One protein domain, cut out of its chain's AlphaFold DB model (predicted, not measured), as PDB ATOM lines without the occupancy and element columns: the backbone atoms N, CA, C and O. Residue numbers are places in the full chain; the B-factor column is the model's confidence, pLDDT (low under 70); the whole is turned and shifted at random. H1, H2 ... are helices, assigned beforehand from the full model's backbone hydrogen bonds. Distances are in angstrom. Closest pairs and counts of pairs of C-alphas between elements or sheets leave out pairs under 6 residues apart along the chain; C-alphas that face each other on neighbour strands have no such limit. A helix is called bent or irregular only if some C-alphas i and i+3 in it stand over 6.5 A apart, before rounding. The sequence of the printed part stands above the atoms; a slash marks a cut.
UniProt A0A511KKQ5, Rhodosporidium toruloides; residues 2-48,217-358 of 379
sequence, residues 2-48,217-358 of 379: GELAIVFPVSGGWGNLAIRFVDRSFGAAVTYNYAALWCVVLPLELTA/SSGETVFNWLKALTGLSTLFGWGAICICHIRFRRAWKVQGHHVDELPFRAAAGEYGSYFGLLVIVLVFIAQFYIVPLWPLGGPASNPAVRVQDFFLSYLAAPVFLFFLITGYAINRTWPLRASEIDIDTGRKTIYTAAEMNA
ATOM      1  N   GLY A   2     139.548 148.232 184.613       69.44
ATOM      2  CA  GLY A   2     139.590 148.120 186.081       69.44
ATOM      3  C   GLY A   2     138.217 147.976 186.750       69.44
ATOM      4  O   GLY A   2     138.064 147.149 187.636       69.44
ATOM      5  N   GLU A   3     137.197 148.704 186.279       74.75
ATOM      6  CA  GLU A   3     135.824 148.548 186.793       74.75
ATOM      7  C   GLU A   3     135.251 147.150 186.536       74.75
ATOM      8  O   GLU A   3     134.787 146.501 187.466       74.75
ATOM      9  N   LEU A   4     135.331 146.666 185.292       78.06
ATOM     10  CA  LEU A   4     134.773 145.370 184.904       78.06
ATOM     11  C   LEU A   4     135.489 144.223 185.618       78.06
ATOM     12  O   LEU A   4     134.829 143.301 186.074       78.06
ATOM     13  N   ALA A   5     136.817 144.285 185.730       73.75
ATOM     14  CA  ALA A   5     137.623 143.222 186.329       73.75
ATOM     15  C   ALA A   5     137.411 143.090 187.846       73.75
ATOM     16  O   ALA A   5     137.492 141.989 188.383       73.75
ATOM     17  N   ILE A   6     137.131 144.201 188.538       73.12
ATOM     18  CA  ILE A   6     136.839 144.190 189.978       73.12
ATOM     19  C   ILE A   6     135.422 143.671 190.241       73.12
ATOM     20  O   ILE A   6     135.212 142.917 191.190       73.12
ATOM     21  N   VAL A   7     134.453 144.065 189.408       75.06
ATOM     22  CA  VAL A   7     133.060 143.617 189.548       75.06
ATOM     23  C   VAL A   7     132.921 142.146 189.147       75.06
ATOM     24  O   VAL A   7     132.278 141.383 189.867       75.06
ATOM     25  N   PHE A   8     133.571 141.742 188.052       76.81
ATOM     26  CA  PHE A   8     133.517 140.401 187.470       76.81
ATOM     27  C   PHE A   8     134.924 139.797 187.367       76.81
ATOM     28  O   PHE A   8     135.575 139.905 186.321       76.81
ATOM     29  N   PRO A   9     135.414 139.142 188.431       69.31
ATOM     30  CA  PRO A   9     136.674 138.415 188.390       69.31
ATOM     31  C   PRO A   9     136.501 137.129 187.568       69.31
ATOM     32  O   PRO A   9     136.218 136.061 188.102       69.31
ATOM     33  N   VAL A  10     136.639 137.235 186.247       68.00
ATOM     34  CA  VAL A  10     136.563 136.098 185.321       68.00
ATOM     35  C   VAL A  10     137.962 135.642 184.902       68.00
ATOM     36  O   VAL A  10     138.800 136.447 184.489       68.00
ATOM     37  N   SER A  11     138.223 134.334 184.970       57.12
ATOM     38  CA  SER A  11     139.411 133.725 184.360       57.12
ATOM     39  C   SER A  11     139.320 133.865 182.840       57.12
ATOM     40  O   SER A  11     138.263 133.582 182.288       57.12
ATOM     41  N   GLY A  12     140.387 134.292 182.156       60.12
ATOM     42  CA  GLY A  12     140.399 134.513 180.694       60.12
ATOM     43  C   GLY A  12     140.376 135.983 180.251       60.12
ATOM     44  O   GLY A  12     140.353 136.274 179.057       60.12
ATOM     45  N   GLY A  13     140.429 136.923 181.200       71.31
ATOM     46  CA  GLY A  13     140.711 138.331 180.923       71.31
ATOM     47  C   GLY A  13     139.654 139.028 180.060       71.31
ATOM     48  O   GLY A  13     138.452 138.791 180.174       71.31
ATOM     49  N   TRP A  14     140.109 139.945 179.209       74.31
ATOM     50  CA  TRP A  14     139.239 140.853 178.460       74.31
ATOM     51  C   TRP A  14     138.450 140.182 177.328       74.31
ATOM     52  O   TRP A  14     137.357 140.648 177.015       74.31
ATOM     53  N   GLY A  15     138.936 139.065 176.777       79.31
ATOM     54  CA  GLY A  15     138.197 138.271 175.789       79.31
ATOM     55  C   GLY A  15     136.885 137.720 176.352       79.31
ATOM     56  O   GLY A  15     135.832 137.870 175.735       79.31
ATOM     57  N   ASN A  16     136.906 137.205 177.585       81.12
ATOM     58  CA  ASN A  16     135.693 136.731 178.261       81.12
ATOM     59  C   ASN A  16     134.742 137.868 178.644       81.12
ATOM     60  O   ASN A  16     133.522 137.712 178.565       81.12
ATOM     61  N   LEU A  17     135.277 139.043 178.983       82.75
ATOM     62  CA  LEU A  17     134.455 140.240 179.159       82.75
ATOM     63  C   LEU A  17     133.794 140.656 177.832       82.75
ATOM     64  O   LEU A  17     132.625 141.034 177.832       82.75
ATOM     65  N   ALA A  18     134.484 140.529 176.699       85.31
ATOM     66  CA  ALA A  18     133.917 140.818 175.383       85.31
ATOM     67  C   ALA A  18     132.802 139.840 174.979       85.31
ATOM     68  O   ALA A  18     131.780 140.285 174.454       85.31
ATOM     69  N   ILE A  19     132.944 138.547 175.299       85.56
ATOM     70  CA  ILE A  19     131.870 137.552 175.127       85.56
ATOM     71  C   ILE A  19     130.627 137.958 175.927       85.56
ATOM     72  O   ILE A  19     129.517 137.926 175.402       85.56
ATOM     73  N   ARG A  20     130.819 138.372 177.183       83.69
ATOM     74  CA  ARG A  20     129.727 138.734 178.094       83.69
ATOM     75  C   ARG A  20     129.020 140.032 177.706       83.69
ATOM     76  O   ARG A  20     127.796 140.102 177.733       83.69
ATOM     77  N   PHE A  21     129.781 141.079 177.388       85.19
ATOM     78  CA  PHE A  21     129.229 142.422 177.197       85.19
ATOM     79  C   PHE A  21     128.856 142.741 175.751       85.19
ATOM     80  O   PHE A  21     128.073 143.669 175.540       85.19
ATOM     81  N   VAL A  22     129.393 142.023 174.760       85.50
ATOM     82  CA  VAL A  22     129.172 142.305 173.333       85.50
ATOM     83  C   VAL A  22     128.448 141.154 172.646       85.50
ATOM     84  O   VAL A  22     127.261 141.282 172.349       85.50
ATOM     85  N   ASP A  23     129.177 140.075 172.371       85.62
ATOM     86  CA  ASP A  23     128.708 138.857 171.713       85.62
ATOM     87  C   ASP A  23     129.815 137.792 171.761       85.62
ATOM     88  O   ASP A  23     131.008 138.118 171.798       85.62
ATOM     89  N   ARG A  24     129.431 136.518 171.659       82.56
ATOM     90  CA  ARG A  24     130.365 135.388 171.584       82.56
ATOM     91  C   ARG A  24     131.316 135.477 170.388       82.56
ATOM     92  O   ARG A  24     132.506 135.212 170.547       82.56
ATOM     93  N   SER A  25     130.824 135.872 169.217       84.31
ATOM     94  CA  SER A  25     131.610 135.985 167.982       84.31
ATOM     95  C   SER A  25     132.607 137.133 168.062       84.31
ATOM     96  O   SER A  25     133.767 136.976 167.685       84.31
ATOM     97  N   PHE A  26     132.178 138.266 168.626       86.12
ATOM     98  CA  PHE A  26     133.065 139.400 168.869       86.12
ATOM     99  C   PHE A  26     134.180 139.032 169.849       86.12
ATOM    100  O   PHE A  26     135.349 139.265 169.554       86.12
ATOM    101  N   GLY A  27     133.839 138.405 170.979       84.56
ATOM    102  CA  GLY A  27     134.822 137.965 171.965       84.56
ATOM    103  C   GLY A  27     135.788 136.898 171.438       84.56
ATOM    104  O   GLY A  27     136.979 136.953 171.746       84.56
ATOM    105  N   ALA A  28     135.321 135.983 170.583       84.38
ATOM    106  CA  ALA A  28     136.182 135.021 169.899       84.38
ATOM    107  C   ALA A  28     137.175 135.718 168.955       84.38
ATOM    108  O   ALA A  28     138.375 135.494 169.074       84.38
ATOM    109  N   ALA A  29     136.707 136.613 168.075       85.31
ATOM    110  CA  ALA A  29     137.568 137.337 167.133       85.31
ATOM    111  C   ALA A  29     138.642 138.172 167.843       85.31
ATOM    112  O   ALA A  29     139.820 138.127 167.498       85.31
ATOM    113  N   VAL A  30     138.235 138.861 168.904       85.94
ATOM    114  CA  VAL A  30     139.102 139.569 169.846       85.94
ATOM    115  C   VAL A  30     140.178 138.660 170.442       85.94
ATOM    116  O   VAL A  30     141.352 139.027 170.467       85.94
ATOM    117  N   THR A  31     139.788 137.472 170.900       83.25
ATOM    118  CA  THR A  31     140.698 136.528 171.557       83.25
ATOM    119  C   THR A  31     141.673 135.909 170.556       83.25
ATOM    120  O   THR A  31     142.854 135.791 170.864       83.25
ATOM    121  N   TYR A  32     141.225 135.581 169.340       82.25
ATOM    122  CA  TYR A  32     142.101 135.091 168.270       82.25
ATOM    123  C   TYR A  32     143.072 136.162 167.776       82.25
ATOM    124  O   TYR A  32     144.250 135.872 167.595       82.25
ATOM    125  N   ASN A  33     142.617 137.408 167.633       83.75
ATOM    126  CA  ASN A  33     143.486 138.544 167.330       83.75
ATOM    127  C   ASN A  33     144.548 138.748 168.420       83.75
ATOM    128  O   ASN A  33     145.717 138.962 168.120       83.75
ATOM    129  N   TYR A  34     144.163 138.621 169.690       78.44
ATOM    130  CA  TYR A  34     145.098 138.686 170.811       78.44
ATOM    131  C   TYR A  34     146.085 137.513 170.824       78.44
ATOM    132  O   TYR A  34     147.271 137.710 171.064       78.44
ATOM    133  N   ALA A  35     145.629 136.295 170.532       76.38
ATOM    134  CA  ALA A  35     146.507 135.135 170.420       76.38
ATOM    135  C   ALA A  35     147.513 135.308 169.270       76.38
ATOM    136  O   ALA A  35     148.705 135.097 169.468       76.38
ATOM    137  N   ALA A  36     147.054 135.767 168.101       74.31
ATOM    138  CA  ALA A  36     147.911 136.071 166.958       74.31
ATOM    139  C   ALA A  36     148.939 137.166 167.286       74.31
ATOM    140  O   ALA A  36     150.110 137.014 166.950       74.31
ATOM    141  N   LEU A  37     148.522 138.219 168.003       76.94
ATOM    142  CA  LEU A  37     149.417 139.246 168.536       76.94
ATOM    143  C   LEU A  37     150.527 138.609 169.381       76.94
ATOM    144  O   LEU A  37     151.695 138.799 169.067       76.94
ATOM    145  N   TRP A  38     150.197 137.816 170.404       70.81
ATOM    146  CA  TRP A  38     151.212 137.218 171.284       70.81
ATOM    147  C   TRP A  38     152.119 136.205 170.589       70.81
ATOM    148  O   TRP A  38     153.303 136.141 170.915       70.81
ATOM    149  N   CYS A  39     151.616 135.471 169.595       66.62
ATOM    150  CA  CYS A  39     152.447 134.597 168.766       66.62
ATOM    151  C   CYS A  39     153.506 135.368 167.966       66.62
ATOM    152  O   CYS A  39     154.526 134.787 167.609       66.62
ATOM    153  N   VAL A  40     153.273 136.654 167.682       67.81
ATOM    154  CA  VAL A  40     154.151 137.485 166.848       67.81
ATOM    155  C   VAL A  40     154.981 138.484 167.650       67.81
ATOM    156  O   VAL A  40     156.123 138.751 167.280       67.81
ATOM    157  N   VAL A  41     154.465 138.983 168.773       69.44
ATOM    158  CA  VAL A  41     155.192 139.890 169.673       69.44
ATOM    159  C   VAL A  41     156.502 139.258 170.121       69.44
ATOM    160  O   VAL A  41     157.537 139.907 170.077       69.44
ATOM    161  N   LEU A  42     156.492 137.973 170.474       59.28
ATOM    162  CA  LEU A  42     157.713 137.293 170.899       59.28
ATOM    163  C   LEU A  42     158.790 137.278 169.786       59.28
ATOM    164  O   LEU A  42     159.877 137.799 170.026       59.28
ATOM    165  N   PRO A  43     158.518 136.786 168.558       57.09
ATOM    166  CA  PRO A  43     159.413 136.944 167.406       57.09
ATOM    167  C   PRO A  43     159.884 138.375 167.119       57.09
ATOM    168  O   PRO A  43     161.030 138.580 166.716       57.09
ATOM    169  N   LEU A  44     158.999 139.358 167.292       61.66
ATOM    170  CA  LEU A  44     159.294 140.767 167.059       61.66
ATOM    171  C   LEU A  44     160.359 141.274 168.038       61.66
ATOM    172  O   LEU A  44     161.382 141.807 167.613       61.66
ATOM    173  N   GLU A  45     160.154 141.057 169.336       59.19
ATOM    174  CA  GLU A  45     161.093 141.473 170.383       59.19
ATOM    175  C   GLU A  45     162.459 140.788 170.207       59.19
ATOM    176  O   GLU A  45     163.505 141.426 170.321       59.19
ATOM    177  N   LEU A  46     162.459 139.502 169.829       54.62
ATOM    178  CA  LEU A  46     163.673 138.738 169.509       54.62
ATOM    179  C   LEU A  46     164.441 139.315 168.316       54.62
ATOM    180  O   LEU A  46     165.671 139.291 168.287       54.62
ATOM    181  N   THR A  47     163.718 139.825 167.327       55.97
ATOM    182  CA  THR A  47     164.312 140.403 166.126       55.97
ATOM    183  C   THR A  47     164.919 141.768 166.395       55.97
ATOM    184  O   THR A  47     166.064 142.014 166.019       55.97
ATOM    185  N   ALA A  48     164.190 142.626 167.105       56.53
ATOM    186  CA  ALA A  48     164.711 143.908 167.555       56.53
ATOM    187  C   ALA A  48     165.980 143.723 168.410       56.53
ATOM    188  O   ALA A  48     166.951 144.462 168.245       56.53
ATOM    189  N   SER A 217     168.921 137.190 154.604       55.22
ATOM    190  CA  SER A 217     168.807 138.413 153.789       55.22
ATOM    191  C   SER A 217     167.378 138.973 153.669       55.22
ATOM    192  O   SER A 217     167.189 140.045 153.110       55.22
ATOM    193  N   SER A 218     166.367 138.254 154.174       61.19
ATOM    194  CA  SER A 218     164.952 138.660 154.179       61.19
ATOM    195  C   SER A 218     164.417 139.008 155.579       61.19
ATOM    196  O   SER A 218     163.218 139.250 155.721       61.19
ATOM    197  N   GLY A 219     165.275 139.027 156.608       56.56
ATOM    198  CA  GLY A 219     164.882 139.235 158.007       56.56
ATOM    199  C   GLY A 219     164.139 140.550 158.256       56.56
ATOM    200  O   GLY A 219     163.079 140.543 158.879       56.56
ATOM    201  N   GLU A 220     164.622 141.659 157.689       62.34
ATOM    202  CA  GLU A 220     164.001 142.988 157.823       62.34
ATOM    203  C   GLU A 220     162.590 143.043 157.216       62.34
ATOM    204  O   GLU A 220     161.652 143.555 157.831       62.34
ATOM    205  N   THR A 221     162.398 142.448 156.034       69.44
ATOM    206  CA  THR A 221     161.079 142.371 155.395       69.44
ATOM    207  C   THR A 221     160.104 141.604 156.282       69.44
ATOM    208  O   THR A 221     159.019 142.103 156.579       69.44
ATOM    209  N   VAL A 222     160.491 140.414 156.755       68.00
ATOM    210  CA  VAL A 222     159.654 139.596 157.647       68.00
ATOM    211  C   VAL A 222     159.352 140.345 158.946       68.00
ATOM    212  O   VAL A 222     158.202 140.368 159.382       68.00
ATOM    213  N   PHE A 223     160.343 141.021 159.528       66.69
ATOM    214  CA  PHE A 223     160.165 141.841 160.721       66.69
ATOM    215  C   PHE A 223     159.112 142.930 160.530       66.69
ATOM    216  O   PHE A 223     158.226 143.072 161.370       66.69
ATOM    217  N   ASN A 224     159.153 143.659 159.414       71.75
ATOM    218  CA  ASN A 224     158.192 144.723 159.131       71.75
ATOM    219  C   ASN A 224     156.757 144.187 158.993       71.75
ATOM    220  O   ASN A 224     155.824 144.787 159.531       71.75
ATOM    221  N   TRP A 225     156.575 143.017 158.374       73.94
ATOM    222  CA  TRP A 225     155.275 142.337 158.309       73.94
ATOM    223  C   TRP A 225     154.754 141.920 159.691       73.94
ATOM    224  O   TRP A 225     153.588 142.152 160.019       73.94
ATOM    225  N   LEU A 226     155.622 141.344 160.525       71.00
ATOM    226  CA  LEU A 226     155.280 140.956 161.894       71.00
ATOM    227  C   LEU A 226     154.951 142.186 162.757       71.00
ATOM    228  O   LEU A 226     153.940 142.203 163.463       71.00
ATOM    229  N   LYS A 227     155.740 143.257 162.640       69.75
ATOM    230  CA  LYS A 227     155.526 144.540 163.323       69.75
ATOM    231  C   LYS A 227     154.157 145.118 163.000       69.75
ATOM    232  O   LYS A 227     153.405 145.460 163.914       69.75
ATOM    233  N   ALA A 228     153.810 145.191 161.720       70.56
ATOM    234  CA  ALA A 228     152.549 145.777 161.295       70.56
ATOM    235  C   ALA A 228     151.331 144.978 161.787       70.56
ATOM    236  O   ALA A 228     150.332 145.575 162.205       70.56
ATOM    237  N   LEU A 229     151.433 143.643 161.850       72.38
ATOM    238  CA  LEU A 229     150.393 142.805 162.445       72.38
ATOM    239  C   LEU A 229     150.187 143.126 163.934       72.38
ATOM    240  O   LEU A 229     149.046 143.277 164.376       72.38
ATOM    241  N   THR A 230     151.268 143.259 164.709       72.81
ATOM    242  CA  THR A 230     151.179 143.497 166.163       72.81
ATOM    243  C   THR A 230     150.624 144.880 166.514       72.81
ATOM    244  O   THR A 230     149.753 144.998 167.384       72.81
ATOM    245  N   GLY A 231     151.051 145.926 165.801       70.38
ATOM    246  CA  GLY A 231     150.587 147.290 166.046       70.38
ATOM    247  C   GLY A 231     149.073 147.405 165.870       70.38
ATOM    248  O   GLY A 231     148.348 147.780 166.796       70.38
ATOM    249  N   LEU A 232     148.569 147.014 164.699       75.12
ATOM    250  CA  LEU A 232     147.154 147.167 164.358       75.12
ATOM    251  C   LEU A 232     146.249 146.249 165.207       75.12
ATOM    252  O   LEU A 232     145.163 146.662 165.619       75.12
ATOM    253  N   SER A 233     146.724 145.049 165.568       80.31
ATOM    254  CA  SER A 233     146.016 144.130 166.478       80.31
ATOM    255  C   SER A 233     145.811 144.726 167.875       80.31
ATOM    256  O   SER A 233     144.771 144.500 168.500       80.31
ATOM    257  N   THR A 234     146.775 145.516 168.357       78.50
ATOM    258  CA  THR A 234     146.708 146.180 169.667       78.50
ATOM    259  C   THR A 234     145.599 147.236 169.695       78.50
ATOM    260  O   THR A 234     144.833 147.301 170.660       78.50
ATOM    261  N   LEU A 235     145.429 148.007 168.612       82.62
ATOM    262  CA  LEU A 235     144.347 148.994 168.485       82.62
ATOM    263  C   LEU A 235     142.957 148.346 168.523       82.62
ATOM    264  O   LEU A 235     142.064 148.854 169.205       82.62
ATOM    265  N   PHE A 236     142.777 147.195 167.864       84.75
ATOM    266  CA  PHE A 236     141.533 146.422 167.973       84.75
ATOM    267  C   PHE A 236     141.269 145.951 169.407       84.75
ATOM    268  O   PHE A 236     140.125 146.005 169.865       84.75
ATOM    269  N   GLY A 237     142.312 145.551 170.140       85.06
ATOM    270  CA  GLY A 237     142.191 145.169 171.547       85.06
ATOM    271  C   GLY A 237     141.717 146.316 172.439       85.06
ATOM    272  O   GLY A 237     140.723 146.178 173.156       85.06
ATOM    273  N   TRP A 238     142.348 147.489 172.339       82.44
ATOM    274  CA  TRP A 238     141.910 148.682 173.073       82.44
ATOM    275  C   TRP A 238     140.503 149.138 172.672       82.44
ATOM    276  O   TRP A 238     139.711 149.532 173.535       82.44
ATOM    277  N   GLY A 239     140.161 149.041 171.386       87.19
ATOM    278  CA  GLY A 239     138.835 149.376 170.873       87.19
ATOM    279  C   GLY A 239     137.761 148.470 171.469       87.19
ATOM    280  O   GLY A 239     136.765 148.950 172.013       87.19
ATOM    281  N   ALA A 240     137.999 147.159 171.466       87.06
ATOM    282  CA  ALA A 240     137.120 146.175 172.082       87.06
ATOM    283  C   ALA A 240     136.952 146.403 173.590       87.06
ATOM    284  O   ALA A 240     135.830 146.364 174.096       87.06
ATOM    285  N   ILE A 241     138.032 146.727 174.304       86.50
ATOM    286  CA  ILE A 241     137.992 147.109 175.720       86.50
ATOM    287  C   ILE A 241     137.092 148.335 175.953       86.50
ATOM    288  O   ILE A 241     136.280 148.340 176.887       86.50
ATOM    289  N   CYS A 242     137.220 149.374 175.119       87.25
ATOM    290  CA  CYS A 242     136.399 150.582 175.213       87.25
ATOM    291  C   CYS A 242     134.920 150.269 174.960       87.25
ATOM    292  O   CYS A 242     134.062 150.698 175.732       87.25
ATOM    293  N   ILE A 243     134.623 149.458 173.939       88.81
ATOM    294  CA  ILE A 243     133.263 149.007 173.614       88.81
ATOM    295  C   ILE A 243     132.653 148.218 174.780       88.81
ATOM    296  O   ILE A 243     131.516 148.489 175.169       88.81
ATOM    297  N   CYS A 244     133.405 147.290 175.380       88.00
ATOM    298  CA  CYS A 244     132.948 146.523 176.539       88.00
ATOM    299  C   CYS A 244     132.594 147.438 177.714       88.00
ATOM    300  O   CYS A 244     131.560 147.251 178.345       88.00
ATOM    301  N   HIS A 245     133.418 148.455 177.987       87.38
ATOM    302  CA  HIS A 245     133.165 149.397 179.076       87.38
ATOM    303  C   HIS A 245     131.931 150.274 178.825       87.38
ATOM    304  O   HIS A 245     131.104 150.426 179.722       87.38
ATOM    305  N   ILE A 246     131.757 150.785 177.603       88.69
ATOM    306  CA  ILE A 246     130.566 151.558 177.215       88.69
ATOM    307  C   ILE A 246     129.301 150.704 177.371       88.69
ATOM    308  O   ILE A 246     128.306 151.145 177.949       88.69
ATOM    309  N   ARG A 247     129.336 149.457 176.887       88.19
ATOM    310  CA  ARG A 247     128.189 148.545 176.959       88.19
ATOM    311  C   ARG A 247     127.886 148.106 178.387       88.19
ATOM    312  O   ARG A 247     126.715 148.074 178.751       88.19
ATOM    313  N   PHE A 248     128.909 147.878 179.207       88.19
ATOM    314  CA  PHE A 248     128.758 147.644 180.642       88.19
ATOM    315  C   PHE A 248     128.044 148.812 181.335       88.19
ATOM    316  O   PHE A 248     127.034 148.596 181.997       88.19
ATOM    317  N   ARG A 249     128.499 150.059 181.136       85.94
ATOM    318  CA  ARG A 249     127.860 151.243 181.742       85.94
ATOM    319  C   ARG A 249     126.418 151.436 181.283       85.94
ATOM    320  O   ARG A 249     125.555 151.775 182.093       85.94
ATOM    321  N   ARG A 250     126.144 151.170 180.005       86.31
ATOM    322  CA  ARG A 250     124.787 151.235 179.457       86.31
ATOM    323  C   ARG A 250     123.879 150.153 180.044       86.31
ATOM    324  O   ARG A 250     122.756 150.477 180.412       86.31
ATOM    325  N   ALA A 251     124.357 148.915 180.168       85.50
ATOM    326  CA  ALA A 251     123.614 147.824 180.805       85.50
ATOM    327  C   ALA A 251     123.311 148.133 182.276       85.50
ATOM    328  O   ALA A 251     122.164 148.032 182.698       85.50
ATOM    329  N   TRP A 252     124.310 148.627 183.013       84.81
ATOM    330  CA  TRP A 252     124.179 149.031 184.416       84.81
ATOM    331  C   TRP A 252     123.055 150.051 184.623       84.81
ATOM    332  O   TRP A 252     122.208 149.888 185.497       84.81
ATOM    333  N   LYS A 253     123.004 151.077 183.762       86.06
ATOM    334  CA  LYS A 253     121.976 152.123 183.816       86.06
ATOM    335  C   LYS A 253     120.588 151.607 183.430       86.06
ATOM    336  O   LYS A 253     119.606 152.000 184.048       86.06
ATOM    337  N   VAL A 254     120.496 150.759 182.402       87.31
ATOM    338  CA  VAL A 254     119.215 150.205 181.917       87.31
ATOM    339  C   VAL A 254     118.583 149.266 182.945       87.31
ATOM    340  O   VAL A 254     117.364 149.228 183.052       87.31
ATOM    341  N   GLN A 255     119.397 148.562 183.729       82.75
ATOM    342  CA  GLN A 255     118.936 147.643 184.773       82.75
ATOM    343  C   GLN A 255     118.702 148.333 186.131       82.75
ATOM    344  O   GLN A 255     118.459 147.671 187.131       82.75
ATOM    345  N   GLY A 256     118.738 149.671 186.171       80.38
ATOM    346  CA  GLY A 256     118.375 150.454 187.354       80.38
ATOM    347  C   GLY A 256     119.469 150.589 188.416       80.38
ATOM    348  O   GLY A 256     119.201 151.157 189.472       80.38
ATOM    349  N   HIS A 257     120.698 150.135 188.151       81.62
ATOM    350  CA  HIS A 257     121.801 150.259 189.102       81.62
ATOM    351  C   HIS A 257     122.448 151.641 189.067       81.62
ATOM    352  O   HIS A 257     122.707 152.222 188.005       81.62
ATOM    353  N   HIS A 258     122.807 152.147 190.247       80.44
ATOM    354  CA  HIS A 258     123.542 153.398 190.348       80.44
ATOM    355  C   HIS A 258     125.056 153.164 190.237       80.44
ATOM    356  O   HIS A 258     125.608 152.160 190.692       80.44
ATOM    357  N   VAL A 259     125.775 154.130 189.660       78.44
ATOM    358  CA  VAL A 259     127.247 154.085 189.525       78.44
ATOM    359  C   VAL A 259     127.942 154.051 190.891       78.44
ATOM    360  O   VAL A 259     129.093 153.625 191.008       78.44
ATOM    361  N   ASP A 260     127.248 154.488 191.941       75.94
ATOM    362  CA  ASP A 260     127.784 154.516 193.298       75.94
ATOM    363  C   ASP A 260     127.960 153.140 193.928       75.94
ATOM    364  O   ASP A 260     128.802 153.008 194.816       75.94
ATOM    365  N   GLU A 261     127.251 152.136 193.419       72.62
ATOM    366  CA  GLU A 261     127.363 150.735 193.831       72.62
ATOM    367  C   GLU A 261     128.675 150.093 193.360       72.62
ATOM    368  O   GLU A 261     129.084 149.051 193.871       72.62
ATOM    369  N   LEU A 262     129.363 150.709 192.389       77.44
ATOM    370  CA  LEU A 262     130.607 150.169 191.855       77.44
ATOM    371  C   LEU A 262     131.759 150.334 192.867       77.44
ATOM    372  O   LEU A 262     132.017 151.456 193.337       77.44
ATOM    373  N   PRO A 263     132.518 149.258 193.163       68.25
ATOM    374  CA  PRO A 263     133.672 149.319 194.066       68.25
ATOM    375  C   PRO A 263     134.771 150.258 193.570       68.25
ATOM    376  O   PRO A 263     135.445 150.931 194.350       68.25
ATOM    377  N   PHE A 264     134.933 150.330 192.250       72.31
ATOM    378  CA  PHE A 264     135.909 151.175 191.591       72.31
ATOM    379  C   PHE A 264     135.238 152.015 190.512       72.31
ATOM    380  O   PHE A 264     134.408 151.516 189.755       72.31
ATOM    381  N   ARG A 265     135.644 153.286 190.434       70.12
ATOM    382  CA  ARG A 265     135.261 154.206 189.363       70.12
ATOM    383  C   ARG A 265     136.492 154.596 188.548       70.12
ATOM    384  O   ARG A 265     137.525 155.003 189.089       70.12
ATOM    385  N   ALA A 266     136.376 154.481 187.239       70.62
ATOM    386  CA  ALA A 266     137.302 154.963 186.246       70.62
ATOM    387  C   ALA A 266     137.390 156.482 186.378       70.62
ATOM    388  O   ALA A 266     136.374 157.166 186.501       70.62
ATOM    389  N   ALA A 267     138.615 157.007 186.347       63.59
ATOM    390  CA  ALA A 267     138.876 158.422 186.607       63.59
ATOM    391  C   ALA A 267     138.143 159.356 185.625       63.59
ATOM    392  O   ALA A 267     137.704 160.425 186.024       63.59
ATOM    393  N   ALA A 268     137.972 158.922 184.373       70.62
ATOM    394  CA  ALA A 268     137.267 159.655 183.321       70.62
ATOM    395  C   ALA A 268     135.854 159.102 183.019       70.62
ATOM    396  O   ALA A 268     135.230 159.510 182.040       70.62
ATOM    397  N   GLY A 269     135.354 158.153 183.825       77.31
ATOM    398  CA  GLY A 269     134.037 157.535 183.634       77.31
ATOM    399  C   GLY A 269     133.818 156.942 182.233       77.31
ATOM    400  O   GLY A 269     134.743 156.407 181.620       77.31
ATOM    401  N   GLU A 270     132.581 157.033 181.732       78.69
ATOM    402  CA  GLU A 270     132.199 156.570 180.388       78.69
ATOM    403  C   GLU A 270     132.766 157.451 179.264       78.69
ATOM    404  O   GLU A 270     133.169 156.933 178.222       78.69
ATOM    405  N   TYR A 271     132.882 158.764 179.496       79.88
ATOM    406  CA  TYR A 271     133.420 159.726 178.528       79.88
ATOM    407  C   TYR A 271     134.862 159.407 178.130       79.88
ATOM    408  O   TYR A 271     135.213 159.528 176.959       79.88
ATOM    409  N   GLY A 272     135.676 158.911 179.068       78.75
ATOM    410  CA  GLY A 272     137.028 158.442 178.763       78.75
ATOM    411  C   GLY A 272     137.060 157.293 177.750       78.75
ATOM    412  O   GLY A 272     137.968 157.232 176.927       78.75
ATOM    413  N   SER A 273     136.059 156.405 177.754       84.00
ATOM    414  CA  SER A 273     135.970 155.314 176.771       84.00
ATOM    415  C   SER A 273     135.469 155.776 175.412       84.00
ATOM    416  O   SER A 273     135.940 155.259 174.403       84.00
ATOM    417  N   TYR A 274     134.570 156.762 175.360       84.06
ATOM    418  CA  TYR A 274     134.187 157.395 174.096       84.06
ATOM    419  C   TYR A 274     135.355 158.160 173.473       84.06
ATOM    420  O   TYR A 274     135.603 158.019 172.279       84.06
ATOM    421  N   PHE A 275     136.108 158.907 174.283       84.25
ATOM    422  CA  PHE A 275     137.316 159.591 173.832       84.25
ATOM    423  C   PHE A 275     138.377 158.597 173.346       84.25
ATOM    424  O   PHE A 275     138.909 158.761 172.255       84.25
ATOM    425  N   GLY A 276     138.638 157.525 174.102       79.75
ATOM    426  CA  GLY A 276     139.563 156.471 173.682       79.75
ATOM    427  C   GLY A 276     139.153 155.819 172.359       79.75
ATOM    428  O   GLY A 276     139.987 155.649 171.475       79.75
ATOM    429  N   LEU A 277     137.860 155.522 172.181       85.81
ATOM    430  CA  LEU A 277     137.346 154.968 170.927       85.81
ATOM    431  C   LEU A 277     137.483 155.960 169.761       85.81
ATOM    432  O   LEU A 277     137.886 155.556 168.675       85.81
ATOM    433  N   LEU A 278     137.204 157.248 169.990       87.38
ATOM    434  CA  LEU A 278     137.410 158.308 169.001       87.38
ATOM    435  C   LEU A 278     138.880 158.385 168.578       87.38
ATOM    436  O   LEU A 278     139.161 158.399 167.385       87.38
ATOM    437  N   VAL A 279     139.813 158.383 169.534       82.81
ATOM    438  CA  VAL A 279     141.255 158.399 169.251       82.81
ATOM    439  C   VAL A 279     141.659 157.176 168.432       82.81
ATOM    440  O   VAL A 279     142.372 157.327 167.449       82.81
ATOM    441  N   ILE A 280     141.162 155.983 168.761       85.62
ATOM    442  CA  ILE A 280     141.453 154.763 167.992       85.62
ATOM    443  C   ILE A 280     140.929 154.873 166.553       85.62
ATOM    444  O   ILE A 280     141.644 154.528 165.616       85.62
ATOM    445  N   VAL A 281     139.714 155.393 166.352       85.81
ATOM    446  CA  VAL A 281     139.160 155.633 165.008       85.81
ATOM    447  C   VAL A 281     139.998 156.656 164.241       85.81
ATOM    448  O   VAL A 281     140.309 156.433 163.073       85.81
ATOM    449  N   LEU A 282     140.414 157.745 164.889       83.56
ATOM    450  CA  LEU A 282     141.296 158.741 164.281       83.56
ATOM    451  C   LEU A 282     142.656 158.144 163.909       83.56
ATOM    452  O   LEU A 282     143.161 158.448 162.836       83.56
ATOM    453  N   VAL A 283     143.216 157.261 164.740       81.19
ATOM    454  CA  VAL A 283     144.457 156.536 164.433       81.19
ATOM    455  C   VAL A 283     144.257 155.607 163.237       81.19
ATOM    456  O   VAL A 283     145.114 155.583 162.363       81.19
ATOM    457  N   PHE A 284     143.125 154.906 163.119       81.06
ATOM    458  CA  PHE A 284     142.824 154.113 161.920       81.06
ATOM    459  C   PHE A 284     142.676 154.976 160.661       81.06
ATOM    460  O   PHE A 284     143.117 154.561 159.595       81.06
ATOM    461  N   ILE A 285     142.078 156.166 160.758       82.06
ATOM    462  CA  ILE A 285     141.974 157.098 159.625       82.06
ATOM    463  C   ILE A 285     143.357 157.649 159.260       82.06
ATOM    464  O   ILE A 285     143.713 157.689 158.087       82.06
ATOM    465  N   ALA A 286     144.155 158.035 160.255       76.38
ATOM    466  CA  ALA A 286     145.514 158.519 160.055       76.38
ATOM    467  C   ALA A 286     146.399 157.431 159.435       76.38
ATOM    468  O   ALA A 286     147.073 157.697 158.449       76.38
ATOM    469  N   GLN A 287     146.325 156.190 159.922       74.06
ATOM    470  CA  GLN A 287     147.008 155.035 159.336       74.06
ATOM    471  C   GLN A 287     146.640 154.856 157.851       74.06
ATOM    472  O   GLN A 287     147.510 154.543 157.038       74.06
ATOM    473  N   PHE A 288     145.376 155.110 157.486       75.19
ATOM    474  CA  PHE A 288     144.880 154.978 156.110       75.19
ATOM    475  C   PHE A 288     145.368 156.123 155.235       75.19
ATOM    476  O   PHE A 288     145.617 155.955 154.049       75.19
ATOM    477  N   TYR A 289     145.498 157.308 155.812       71.00
ATOM    478  CA  TYR A 289     145.988 158.473 155.099       71.00
ATOM    479  C   TYR A 289     147.505 158.410 154.881       71.00
ATOM    480  O   TYR A 289     147.992 158.693 153.789       71.00
ATOM    481  N   ILE A 290     148.244 158.010 155.915       66.62
ATOM    482  CA  ILE A 290     149.700 158.116 155.954       66.62
ATOM    483  C   ILE A 290     150.357 157.022 155.147       66.62
ATOM    484  O   ILE A 290     151.210 157.314 154.327       66.62
ATOM    485  N   VAL A 291     149.984 155.761 155.349       62.34
ATOM    486  CA  VAL A 291     150.817 154.685 154.808       62.34
ATOM    487  C   VAL A 291     150.500 154.338 153.347       62.34
ATOM    488  O   VAL A 291     151.432 154.242 152.553       62.34
ATOM    489  N   PRO A 292     149.225 154.202 152.935       60.16
ATOM    490  CA  PRO A 292     148.914 153.837 151.556       60.16
ATOM    491  C   PRO A 292     148.650 154.999 150.586       60.16
ATOM    492  O   PRO A 292     148.896 154.848 149.390       60.16
ATOM    493  N   LEU A 293     148.100 156.126 151.051       63.84
ATOM    494  CA  LEU A 293     147.686 157.230 150.173       63.84
ATOM    495  C   LEU A 293     148.796 158.262 149.961       63.84
ATOM    496  O   LEU A 293     148.936 158.784 148.854       63.84
ATOM    497  N   TRP A 294     149.572 158.557 151.005       65.75
ATOM    498  CA  TRP A 294     150.610 159.581 150.950       65.75
ATOM    499  C   TRP A 294     151.780 159.264 151.891       65.75
ATOM    500  O   TRP A 294     151.923 159.939 152.890       65.75
ATOM    501  N   PRO A 295     152.626 158.258 151.640       65.12
ATOM    502  CA  PRO A 295     153.722 157.930 152.557       65.12
ATOM    503  C   PRO A 295     154.702 159.095 152.767       65.12
ATOM    504  O   PRO A 295     154.957 159.891 151.858       65.12
ATOM    505  N   LEU A 296     155.267 159.172 153.979       58.19
ATOM    506  CA  LEU A 296     156.353 160.093 154.336       58.19
ATOM    507  C   LEU A 296     157.530 159.893 153.367       58.19
ATOM    508  O   LEU A 296     158.046 158.784 153.246       58.19
ATOM    509  N   GLY A 297     157.932 160.951 152.657       63.81
ATOM    510  CA  GLY A 297     158.951 160.883 151.597       63.81
ATOM    511  C   GLY A 297     158.412 160.637 150.178       63.81
ATOM    512  O   GLY A 297     159.187 160.654 149.224       63.81
ATOM    513  N   GLY A 298     157.093 160.488 150.016       63.72
ATOM    514  CA  GLY A 298     156.414 160.327 148.731       63.72
ATOM    515  C   GLY A 298     156.174 158.860 148.335       63.72
ATOM    516  O   GLY A 298     156.878 157.959 148.784       63.72
ATOM    517  N   PRO A 299     155.148 158.585 147.504       64.50
ATOM    518  CA  PRO A 299     154.802 157.229 147.082       64.50
ATOM    519  C   PRO A 299     155.961 156.541 146.358       64.50
ATOM    520  O   PRO A 299     156.575 157.130 145.467       64.50
ATOM    521  N   ALA A 300     156.209 155.267 146.683       64.94
ATOM    522  CA  ALA A 300     157.201 154.464 145.976       64.94
ATOM    523  C   ALA A 300     156.940 154.502 144.459       64.94
ATOM    524  O   ALA A 300     155.810 154.317 143.991       64.94
ATOM    525  N   SER A 301     157.999 154.734 143.681       64.69
ATOM    526  CA  SER A 301     157.920 154.865 142.221       64.69
ATOM    527  C   SER A 301     157.381 153.597 141.550       64.69
ATOM    528  O   SER A 301     156.684 153.673 140.538       64.69
ATOM    529  N   ASN A 302     157.634 152.430 142.149       76.19
ATOM    530  CA  ASN A 302     157.133 151.142 141.687       76.19
ATOM    531  C   ASN A 302     155.711 150.853 142.231       76.19
ATOM    532  O   ASN A 302     155.527 150.755 143.448       76.19
ATOM    533  N   PRO A 303     154.698 150.646 141.363       75.38
ATOM    534  CA  PRO A 303     153.340 150.282 141.776       75.38
ATOM    535  C   PRO A 303     153.250 149.012 142.632       75.38
ATOM    536  O   PRO A 303     152.409 148.953 143.525       75.38
ATOM    537  N   ALA A 304     154.107 148.012 142.398       75.06
ATOM    538  CA  ALA A 304     154.067 146.755 143.146       75.06
ATOM    539  C   ALA A 304     154.450 146.947 144.623       75.06
ATOM    540  O   ALA A 304     153.796 146.397 145.507       75.06
ATOM    541  N   VAL A 305     155.453 147.791 144.886       73.38
ATOM    542  CA  VAL A 305     155.905 148.122 146.246       73.38
ATOM    543  C   VAL A 305     154.824 148.906 146.990       73.38
ATOM    544  O   VAL A 305     154.498 148.569 148.119       73.38
ATOM    545  N   ARG A 306     154.142 149.847 146.317       72.12
ATOM    546  CA  ARG A 306     153.006 150.579 146.913       72.12
ATOM    547  C   ARG A 306     151.873 149.666 147.368       72.12
ATOM    548  O   ARG A 306     151.287 149.878 148.426       72.12
ATOM    549  N   VAL A 307     151.548 148.653 146.565       74.25
ATOM    550  CA  VAL A 307     150.522 147.665 146.922       74.25
ATOM    551  C   VAL A 307     150.995 146.803 148.092       74.25
ATOM    552  O   VAL A 307     150.221 146.544 149.012       74.25
ATOM    553  N   GLN A 308     152.264 146.397 148.102       75.31
ATOM    554  CA  GLN A 308     152.843 145.654 149.216       75.31
ATOM    555  C   GLN A 308     152.778 146.451 150.529       75.31
ATOM    556  O   GLN A 308     152.291 145.921 151.526       75.31
ATOM    557  N   ASP A 309     153.179 147.724 150.517       73.38
ATOM    558  CA  ASP A 309     153.173 148.605 151.693       73.38
ATOM    559  C   ASP A 309     151.751 148.864 152.218       73.38
ATOM    560  O   ASP A 309     151.525 148.894 153.435       73.38
ATOM    561  N   PHE A 310     150.770 148.971 151.308       75.38
ATOM    562  CA  PHE A 310     149.345 149.035 151.648       75.38
ATOM    563  C   PHE A 310     148.922 147.811 152.468       75.38
ATOM    564  O   PHE A 310     148.376 147.948 153.567       75.38
ATOM    565  N   PHE A 311     149.176 146.608 151.943       75.19
ATOM    566  CA  PHE A 311     148.739 145.368 152.582       75.19
ATOM    567  C   PHE A 311     149.504 145.080 153.869       75.19
ATOM    568  O   PHE A 311     148.894 144.622 154.833       75.19
ATOM    569  N   LEU A 312     150.798 145.401 153.909       74.44
ATOM    570  CA  LEU A 312     151.629 145.275 155.101       74.44
ATOM    571  C   LEU A 312     151.035 146.095 156.249       74.44
ATOM    572  O   LEU A 312     150.831 145.574 157.342       74.44
ATOM    573  N   SER A 313     150.638 147.333 155.976       71.12
ATOM    574  CA  SER A 313     150.175 148.287 156.993       71.12
ATOM    575  C   SER A 313     148.752 148.051 157.492       71.12
ATOM    576  O   SER A 313     148.402 148.503 158.582       71.12
ATOM    577  N   TYR A 314     147.931 147.351 156.706       75.25
ATOM    578  CA  TYR A 314     146.534 147.058 157.033       75.25
ATOM    579  C   TYR A 314     146.252 145.597 157.355       75.25
ATOM    580  O   TYR A 314     145.104 145.277 157.652       75.25
ATOM    581  N   LEU A 315     147.259 144.718 157.352       76.38
ATOM    582  CA  LEU A 315     147.071 143.267 157.405       76.38
ATOM    583  C   LEU A 315     146.177 142.784 158.556       76.38
ATOM    584  O   LEU A 315     145.361 141.882 158.364       76.38
ATOM    585  N   ALA A 316     146.283 143.386 159.746       73.75
ATOM    586  CA  ALA A 316     145.485 142.936 160.886       73.75
ATOM    587  C   ALA A 316     143.981 143.229 160.730       73.75
ATOM    588  O   ALA A 316     143.172 142.536 161.338       73.75
ATOM    589  N   ALA A 317     143.572 144.207 159.911       79.88
ATOM    590  CA  ALA A 317     142.157 144.531 159.728       79.88
ATOM    591  C   ALA A 317     141.398 143.434 158.948       79.88
ATOM    592  O   ALA A 317     140.393 142.949 159.470       79.88
ATOM    593  N   PRO A 318     141.864 142.959 157.773       79.12
ATOM    594  CA  PRO A 318     141.302 141.780 157.118       79.12
ATOM    595  C   PRO A 318     141.337 140.530 157.995       79.12
ATOM    596  O   PRO A 318     140.365 139.783 158.008       79.12
ATOM    597  N   VAL A 319     142.412 140.316 158.764       80.06
ATOM    598  CA  VAL A 319     142.525 139.167 159.678       80.06
ATOM    599  C   VAL A 319     141.468 139.242 160.785       80.06
ATOM    600  O   VAL A 319     140.754 138.268 161.028       80.06
ATOM    601  N   PHE A 320     141.296 140.405 161.416       82.69
ATOM    602  CA  PHE A 320     140.269 140.619 162.434       82.69
ATOM    603  C   PHE A 320     138.855 140.452 161.861       82.69
ATOM    604  O   PHE A 320     138.026 139.759 162.450       82.69
ATOM    605  N   LEU A 321     138.584 141.040 160.689       85.00
ATOM    606  CA  LEU A 321     137.302 140.899 159.995       85.00
ATOM    607  C   LEU A 321     137.022 139.448 159.604       85.00
ATOM    608  O   LEU A 321     135.895 138.993 159.766       85.00
ATOM    609  N   PHE A 322     138.029 138.705 159.149       84.94
ATOM    610  CA  PHE A 322     137.907 137.286 158.829       84.94
ATOM    611  C   PHE A 322     137.475 136.470 160.050       84.94
ATOM    612  O   PHE A 322     136.502 135.720 159.970       84.94
ATOM    613  N   PHE A 323     138.135 136.651 161.199       83.25
ATOM    614  CA  PHE A 323     137.728 135.982 162.437       83.25
ATOM    615  C   PHE A 323     136.340 136.419 162.912       83.25
ATOM    616  O   PHE A 323     135.573 135.592 163.403       83.25
ATOM    617  N   LEU A 324     135.988 137.695 162.735       84.12
ATOM    618  CA  LEU A 324     134.682 138.222 163.118       84.12
ATOM    619  C   LEU A 324     133.557 137.641 162.253       84.12
ATOM    620  O   LEU A 324     132.585 137.114 162.788       84.12
ATOM    621  N   ILE A 325     133.701 137.695 160.927       85.12
ATOM    622  CA  ILE A 325     132.723 137.185 159.956       85.12
ATOM    623  C   ILE A 325     132.565 135.675 160.112       85.12
ATOM    624  O   ILE A 325     131.442 135.180 160.151       85.12
ATOM    625  N   THR A 326     133.671 134.947 160.267       81.50
ATOM    626  CA  THR A 326     133.647 133.493 160.473       81.50
ATOM    627  C   THR A 326     132.982 133.145 161.807       81.50
ATOM    628  O   THR A 326     132.141 132.249 161.859       81.50
ATOM    629  N   GLY A 327     133.269 133.901 162.873       79.06
ATOM    630  CA  GLY A 327     132.584 133.771 164.160       79.06
ATOM    631  C   GLY A 327     131.074 133.977 164.042       79.06
ATOM    632  O   GLY A 327     130.309 133.145 164.527       79.06
ATOM    633  N   TYR A 328     130.638 135.031 163.349       81.19
ATOM    634  CA  TYR A 328     129.216 135.307 163.134       81.19
ATOM    635  C   TYR A 328     128.536 134.272 162.231       81.19
ATOM    636  O   TYR A 328     127.404 133.874 162.506       81.19
ATOM    637  N   ALA A 329     129.221 133.783 161.196       81.06
ATOM    638  CA  ALA A 329     128.701 132.750 160.305       81.06
ATOM    639  C   ALA A 329     128.491 131.405 161.028       81.06
ATOM    640  O   ALA A 329     127.502 130.717 160.764       81.06
ATOM    641  N   ILE A 330     129.389 131.053 161.955       78.50
ATOM    642  CA  ILE A 330     129.322 129.813 162.742       78.50
ATOM    643  C   ILE A 330     128.305 129.931 163.879       78.50
ATOM    644  O   ILE A 330     127.439 129.072 164.022       78.50
ATOM    645  N   ASN A 331     128.392 130.989 164.689       76.31
ATOM    646  CA  ASN A 331     127.566 131.115 165.890       76.31
ATOM    647  C   ASN A 331     126.136 131.567 165.577       76.31
ATOM    648  O   ASN A 331     125.236 131.287 166.364       76.31
ATOM    649  N   ARG A 332     125.916 132.264 164.450       73.75
ATOM    650  CA  ARG A 332     124.621 132.852 164.055       73.75
ATOM    651  C   ARG A 332     123.967 133.691 165.167       73.75
ATOM    652  O   ARG A 332     122.745 133.814 165.216       73.75
ATOM    653  N   THR A 333     124.773 134.261 166.064       71.25
ATOM    654  CA  THR A 333     124.321 135.130 167.156       71.25
ATOM    655  C   THR A 333     124.438 136.592 166.758       71.25
ATOM    656  O   THR A 333     125.287 136.963 165.952       71.25
ATOM    657  N   TRP A 334     123.579 137.436 167.322       73.12
ATOM    658  CA  TRP A 334     123.652 138.886 167.160       73.12
ATOM    659  C   TRP A 334     124.106 139.533 168.471       73.12
ATOM    660  O   TRP A 334     123.847 138.971 169.537       73.12
ATOM    661  N   PRO A 335     124.729 140.727 168.422       75.50
ATOM    662  CA  PRO A 335     125.100 141.455 169.628       75.50
ATOM    663  C   PRO A 335     123.923 141.636 170.589       75.50
ATOM    664  O   PRO A 335     122.864 142.117 170.186       75.50
ATOM    665  N   LEU A 336     124.143 141.314 171.868       76.12
ATOM    666  CA  LEU A 336     123.117 141.380 172.917       76.12
ATOM    667  C   LEU A 336     122.544 142.800 173.044       76.12
ATOM    668  O   LEU A 336     123.259 143.789 172.831       76.12
ATOM    669  N   ARG A 337     121.277 142.956 173.433       80.25
ATOM    670  CA  ARG A 337     120.756 144.281 173.814       80.25
ATOM    671  C   ARG A 337     121.255 144.654 175.204       80.25
ATOM    672  O   ARG A 337     121.510 143.793 176.034       80.25
ATOM    673  N   ALA A 338     121.352 145.951 175.497       77.75
ATOM    674  CA  ALA A 338     121.842 146.419 176.800       77.75
ATOM    675  C   ALA A 338     121.011 145.908 177.998       77.75
ATOM    676  O   ALA A 338     121.553 145.754 179.087       77.75
ATOM    677  N   SER A 339     119.721 145.623 177.793       73.12
ATOM    678  CA  SER A 339     118.819 145.035 178.792       73.12
ATOM    679  C   SER A 339     119.014 143.530 179.004       73.12
ATOM    680  O   SER A 339     118.573 143.010 180.015       73.12
ATOM    681  N   GLU A 340     119.636 142.835 178.052       78.50
ATOM    682  CA  GLU A 340     119.826 141.373 178.053       78.50
ATOM    683  C   GLU A 340     121.236 140.976 178.511       78.50
ATOM    684  O   GLU A 340     121.540 139.796 178.663       78.50
ATOM    685  N   ILE A 341     122.123 141.958 178.698       81.94
ATOM    686  CA  ILE A 341     123.478 141.732 179.193       81.94
ATOM    687  C   ILE A 341     123.395 141.283 180.650       81.94
ATOM    688  O   ILE A 341     122.956 142.037 181.514       81.94
ATOM    689  N   ASP A 342     123.893 140.088 180.930       79.38
ATOM    690  CA  ASP A 342     124.016 139.581 182.291       79.38
ATOM    691  C   ASP A 342     125.055 140.401 183.078       79.38
ATOM    692  O   ASP A 342     126.251 140.363 182.771       79.38
ATOM    693  N   ILE A 343     124.617 141.114 184.117       80.75
ATOM    694  CA  ILE A 343     125.471 141.885 185.040       80.75
ATOM    695  C   ILE A 343     125.465 141.341 186.477       80.75
ATOM    696  O   ILE A 343     126.143 141.906 187.337       80.75
ATOM    697  N   ASP A 344     124.761 140.238 186.733       75.88
ATOM    698  CA  ASP A 344     124.569 139.698 188.081       75.88
ATOM    699  C   ASP A 344     125.405 138.438 188.318       75.88
ATOM    700  O   ASP A 344     126.027 138.282 189.373       75.88
ATOM    701  N   THR A 345     125.525 137.559 187.318       76.00
ATOM    702  CA  THR A 345     126.244 136.289 187.474       76.00
ATOM    703  C   THR A 345     127.734 136.524 187.729       76.00
ATOM    704  O   THR A 345     128.412 137.221 186.971       76.00
ATOM    705  N   GLY A 346     128.293 135.933 188.788       67.62
ATOM    706  CA  GLY A 346     129.725 136.045 189.101       67.62
ATOM    707  C   GLY A 346     130.178 137.429 189.589       67.62
ATOM    708  O   GLY A 346     131.375 137.719 189.561       67.62
ATOM    709  N   ARG A 347     129.249 138.292 190.029       73.06
ATOM    710  CA  ARG A 347     129.560 139.578 190.669       73.06
ATOM    711  C   ARG A 347     130.149 139.343 192.066       73.06
ATOM    712  O   ARG A 347     129.492 138.773 192.930       73.06
ATOM    713  N   LYS A 348     131.380 139.811 192.318       64.81
ATOM    714  CA  LYS A 348     132.070 139.590 193.613       64.81
ATOM    715  C   LYS A 348     131.477 140.411 194.764       64.81
ATOM    716  O   LYS A 348     131.595 140.033 195.923       64.81
ATOM    717  N   THR A 349     130.876 141.558 194.457       60.28
ATOM    718  CA  THR A 349     130.408 142.519 195.461       60.28
ATOM    719  C   THR A 349     128.973 142.947 195.186       60.28
ATOM    720  O   THR A 349     128.726 143.707 194.245       60.28
ATOM    721  N   ILE A 350     128.050 142.507 196.038       61.47
ATOM    722  CA  ILE A 350     126.630 142.896 196.032       61.47
ATOM    723  C   ILE A 350     126.400 144.003 197.077       61.47
ATOM    724  O   ILE A 350     125.448 143.966 197.845       61.47
ATOM    725  N   TYR A 351     127.321 144.966 197.174       62.12
ATOM    726  CA  TYR A 351     127.149 146.082 198.102       62.12
ATOM    727  C   TYR A 351     126.118 147.058 197.551       62.12
ATOM    728  O   TYR A 351     126.195 147.479 196.393       62.12
ATOM    729  N   THR A 352     125.194 147.461 198.410       68.25
ATOM    730  CA  THR A 352     124.305 148.590 198.149       68.25
ATOM    731  C   THR A 352     125.109 149.895 198.076       68.25
ATOM    732  O   THR A 352     126.217 150.011 198.615       68.25
ATOM    733  N   ALA A 353     124.557 150.927 197.429       67.56
ATOM    734  CA  ALA A 353     125.209 152.239 197.348       67.56
ATOM    735  C   ALA A 353     125.540 152.814 198.742       67.56
ATOM    736  O   ALA A 353     126.572 153.466 198.918       67.56
ATOM    737  N   ALA A 354     124.697 152.534 199.742       70.38
ATOM    738  CA  ALA A 354     124.895 152.949 201.127       70.38
ATOM    739  C   ALA A 354     126.109 152.259 201.775       70.38
ATOM    740  O   ALA A 354     126.975 152.939 202.327       70.38
ATOM    741  N   GLU A 355     126.226 150.936 201.646       74.38
ATOM    742  CA  GLU A 355     127.358 150.162 202.179       74.38
ATOM    743  C   GLU A 355     128.679 150.564 201.520       74.38
ATOM    744  O   GLU A 355     129.699 150.732 202.191       74.38
ATOM    745  N   MET A 356     128.659 150.803 200.207       71.56
ATOM    746  CA  MET A 356     129.841 151.255 199.479       71.56
ATOM    747  C   MET A 356     130.278 152.660 199.920       71.56
ATOM    748  O   MET A 356     131.470 152.937 200.063       71.56
ATOM    749  N   ASN A 357     129.325 153.561 200.170       74.69
ATOM    750  CA  ASN A 357     129.619 154.896 200.686       74.69
ATOM    751  C   ASN A 357     130.168 154.850 202.120       74.69
ATOM    752  O   ASN A 357     131.137 155.559 202.405       74.69
ATOM    753  N   ALA A 358     129.638 153.976 202.981       76.19
ATOM    754  CA  ALA A 358     130.163 153.744 204.327       76.19
ATOM    755  C   ALA A 358     131.605 153.203 204.292       76.19
ATOM    756  O   ALA A 358     132.495 153.752 204.942       76.19
TER     757      ALA A 358
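What this domain is: This is residues 2 to 48 and 217 to 358 of the 379 residues of a protein of Rhodosporidium toruloides (UniProt A0A511KKQ5). The long helix H4 runs through the core, with H5 packed on one side of it and the hairpin of H2 and H3, together with H7, on the opposite side. H6 folds back on the last part of H5, while short H1 and H8 lie toward the other end. The printed part has 189 residues with eight named helices, H1 to H8 in chain order, and no named strand: all helix. It is only just loose, close to compact, with a radius of gyration of the C-alphas of 19.8 A, and elongated, spanning 67 by 34 by 32 A.

How they stand to each other: H4, residues 219 to 254, is the hub, touching five helices. Its residues 235 to 249 touch residues 270 to 280 of H5, residues 269 to 293, in a hairpin at a shallow tilt of 29 degrees; the closest C-alphas are Cys 242 and Ser 273, 5.0 A. H6, residues 303 to 314, completes an up-and-down bundle, H4, H5 and H6, each running against the one before. H3, residues 24 to 48, touches residues 223 to 240 of H4, opposite ways at 34.5 degrees, only just shallow; the closest C-alphas are Leu 37 and Thr 230, 5.2 A. Residues 24 to 33 of H3 touch H7, residues 316 to 331, with C-alphas Ser 25 and Gly 327 closest at 4.5 A. H2, residues 13 to 21, forms a hairpin with H3. H1, residues 2 to 7, and H8, residues 353 to 358, touch no helix. Every O i to N i+4 pair is within hydrogen-bond range except in H3, 19 of 21, and H5, 18 of 21.

Where its parts are: H4 measures 52.7 A, from C-alpha 219 at (164.882, 139.235, 158.007) to C-alpha 254 at (119.215, 150.205, 181.917). H5 measures 36.1 A and is only just irregular, with C-alphas 289 and 292 6.53 A apart. H3 measures 35.6 A, with a kink of 27 degrees near residue 42.

The domain as a whole: The farthest C-alphas, Asn 302 and Ala 358, are 68.2 A apart. Residues 49 to 216 are not printed; C-alphas 48 and 217 stand 15.4 A apart across the cut. The links H4 to H5 and H7 to H8 are long. Confidence is under 70 in 44 residues, among them 39 to 48 and 290 to 301.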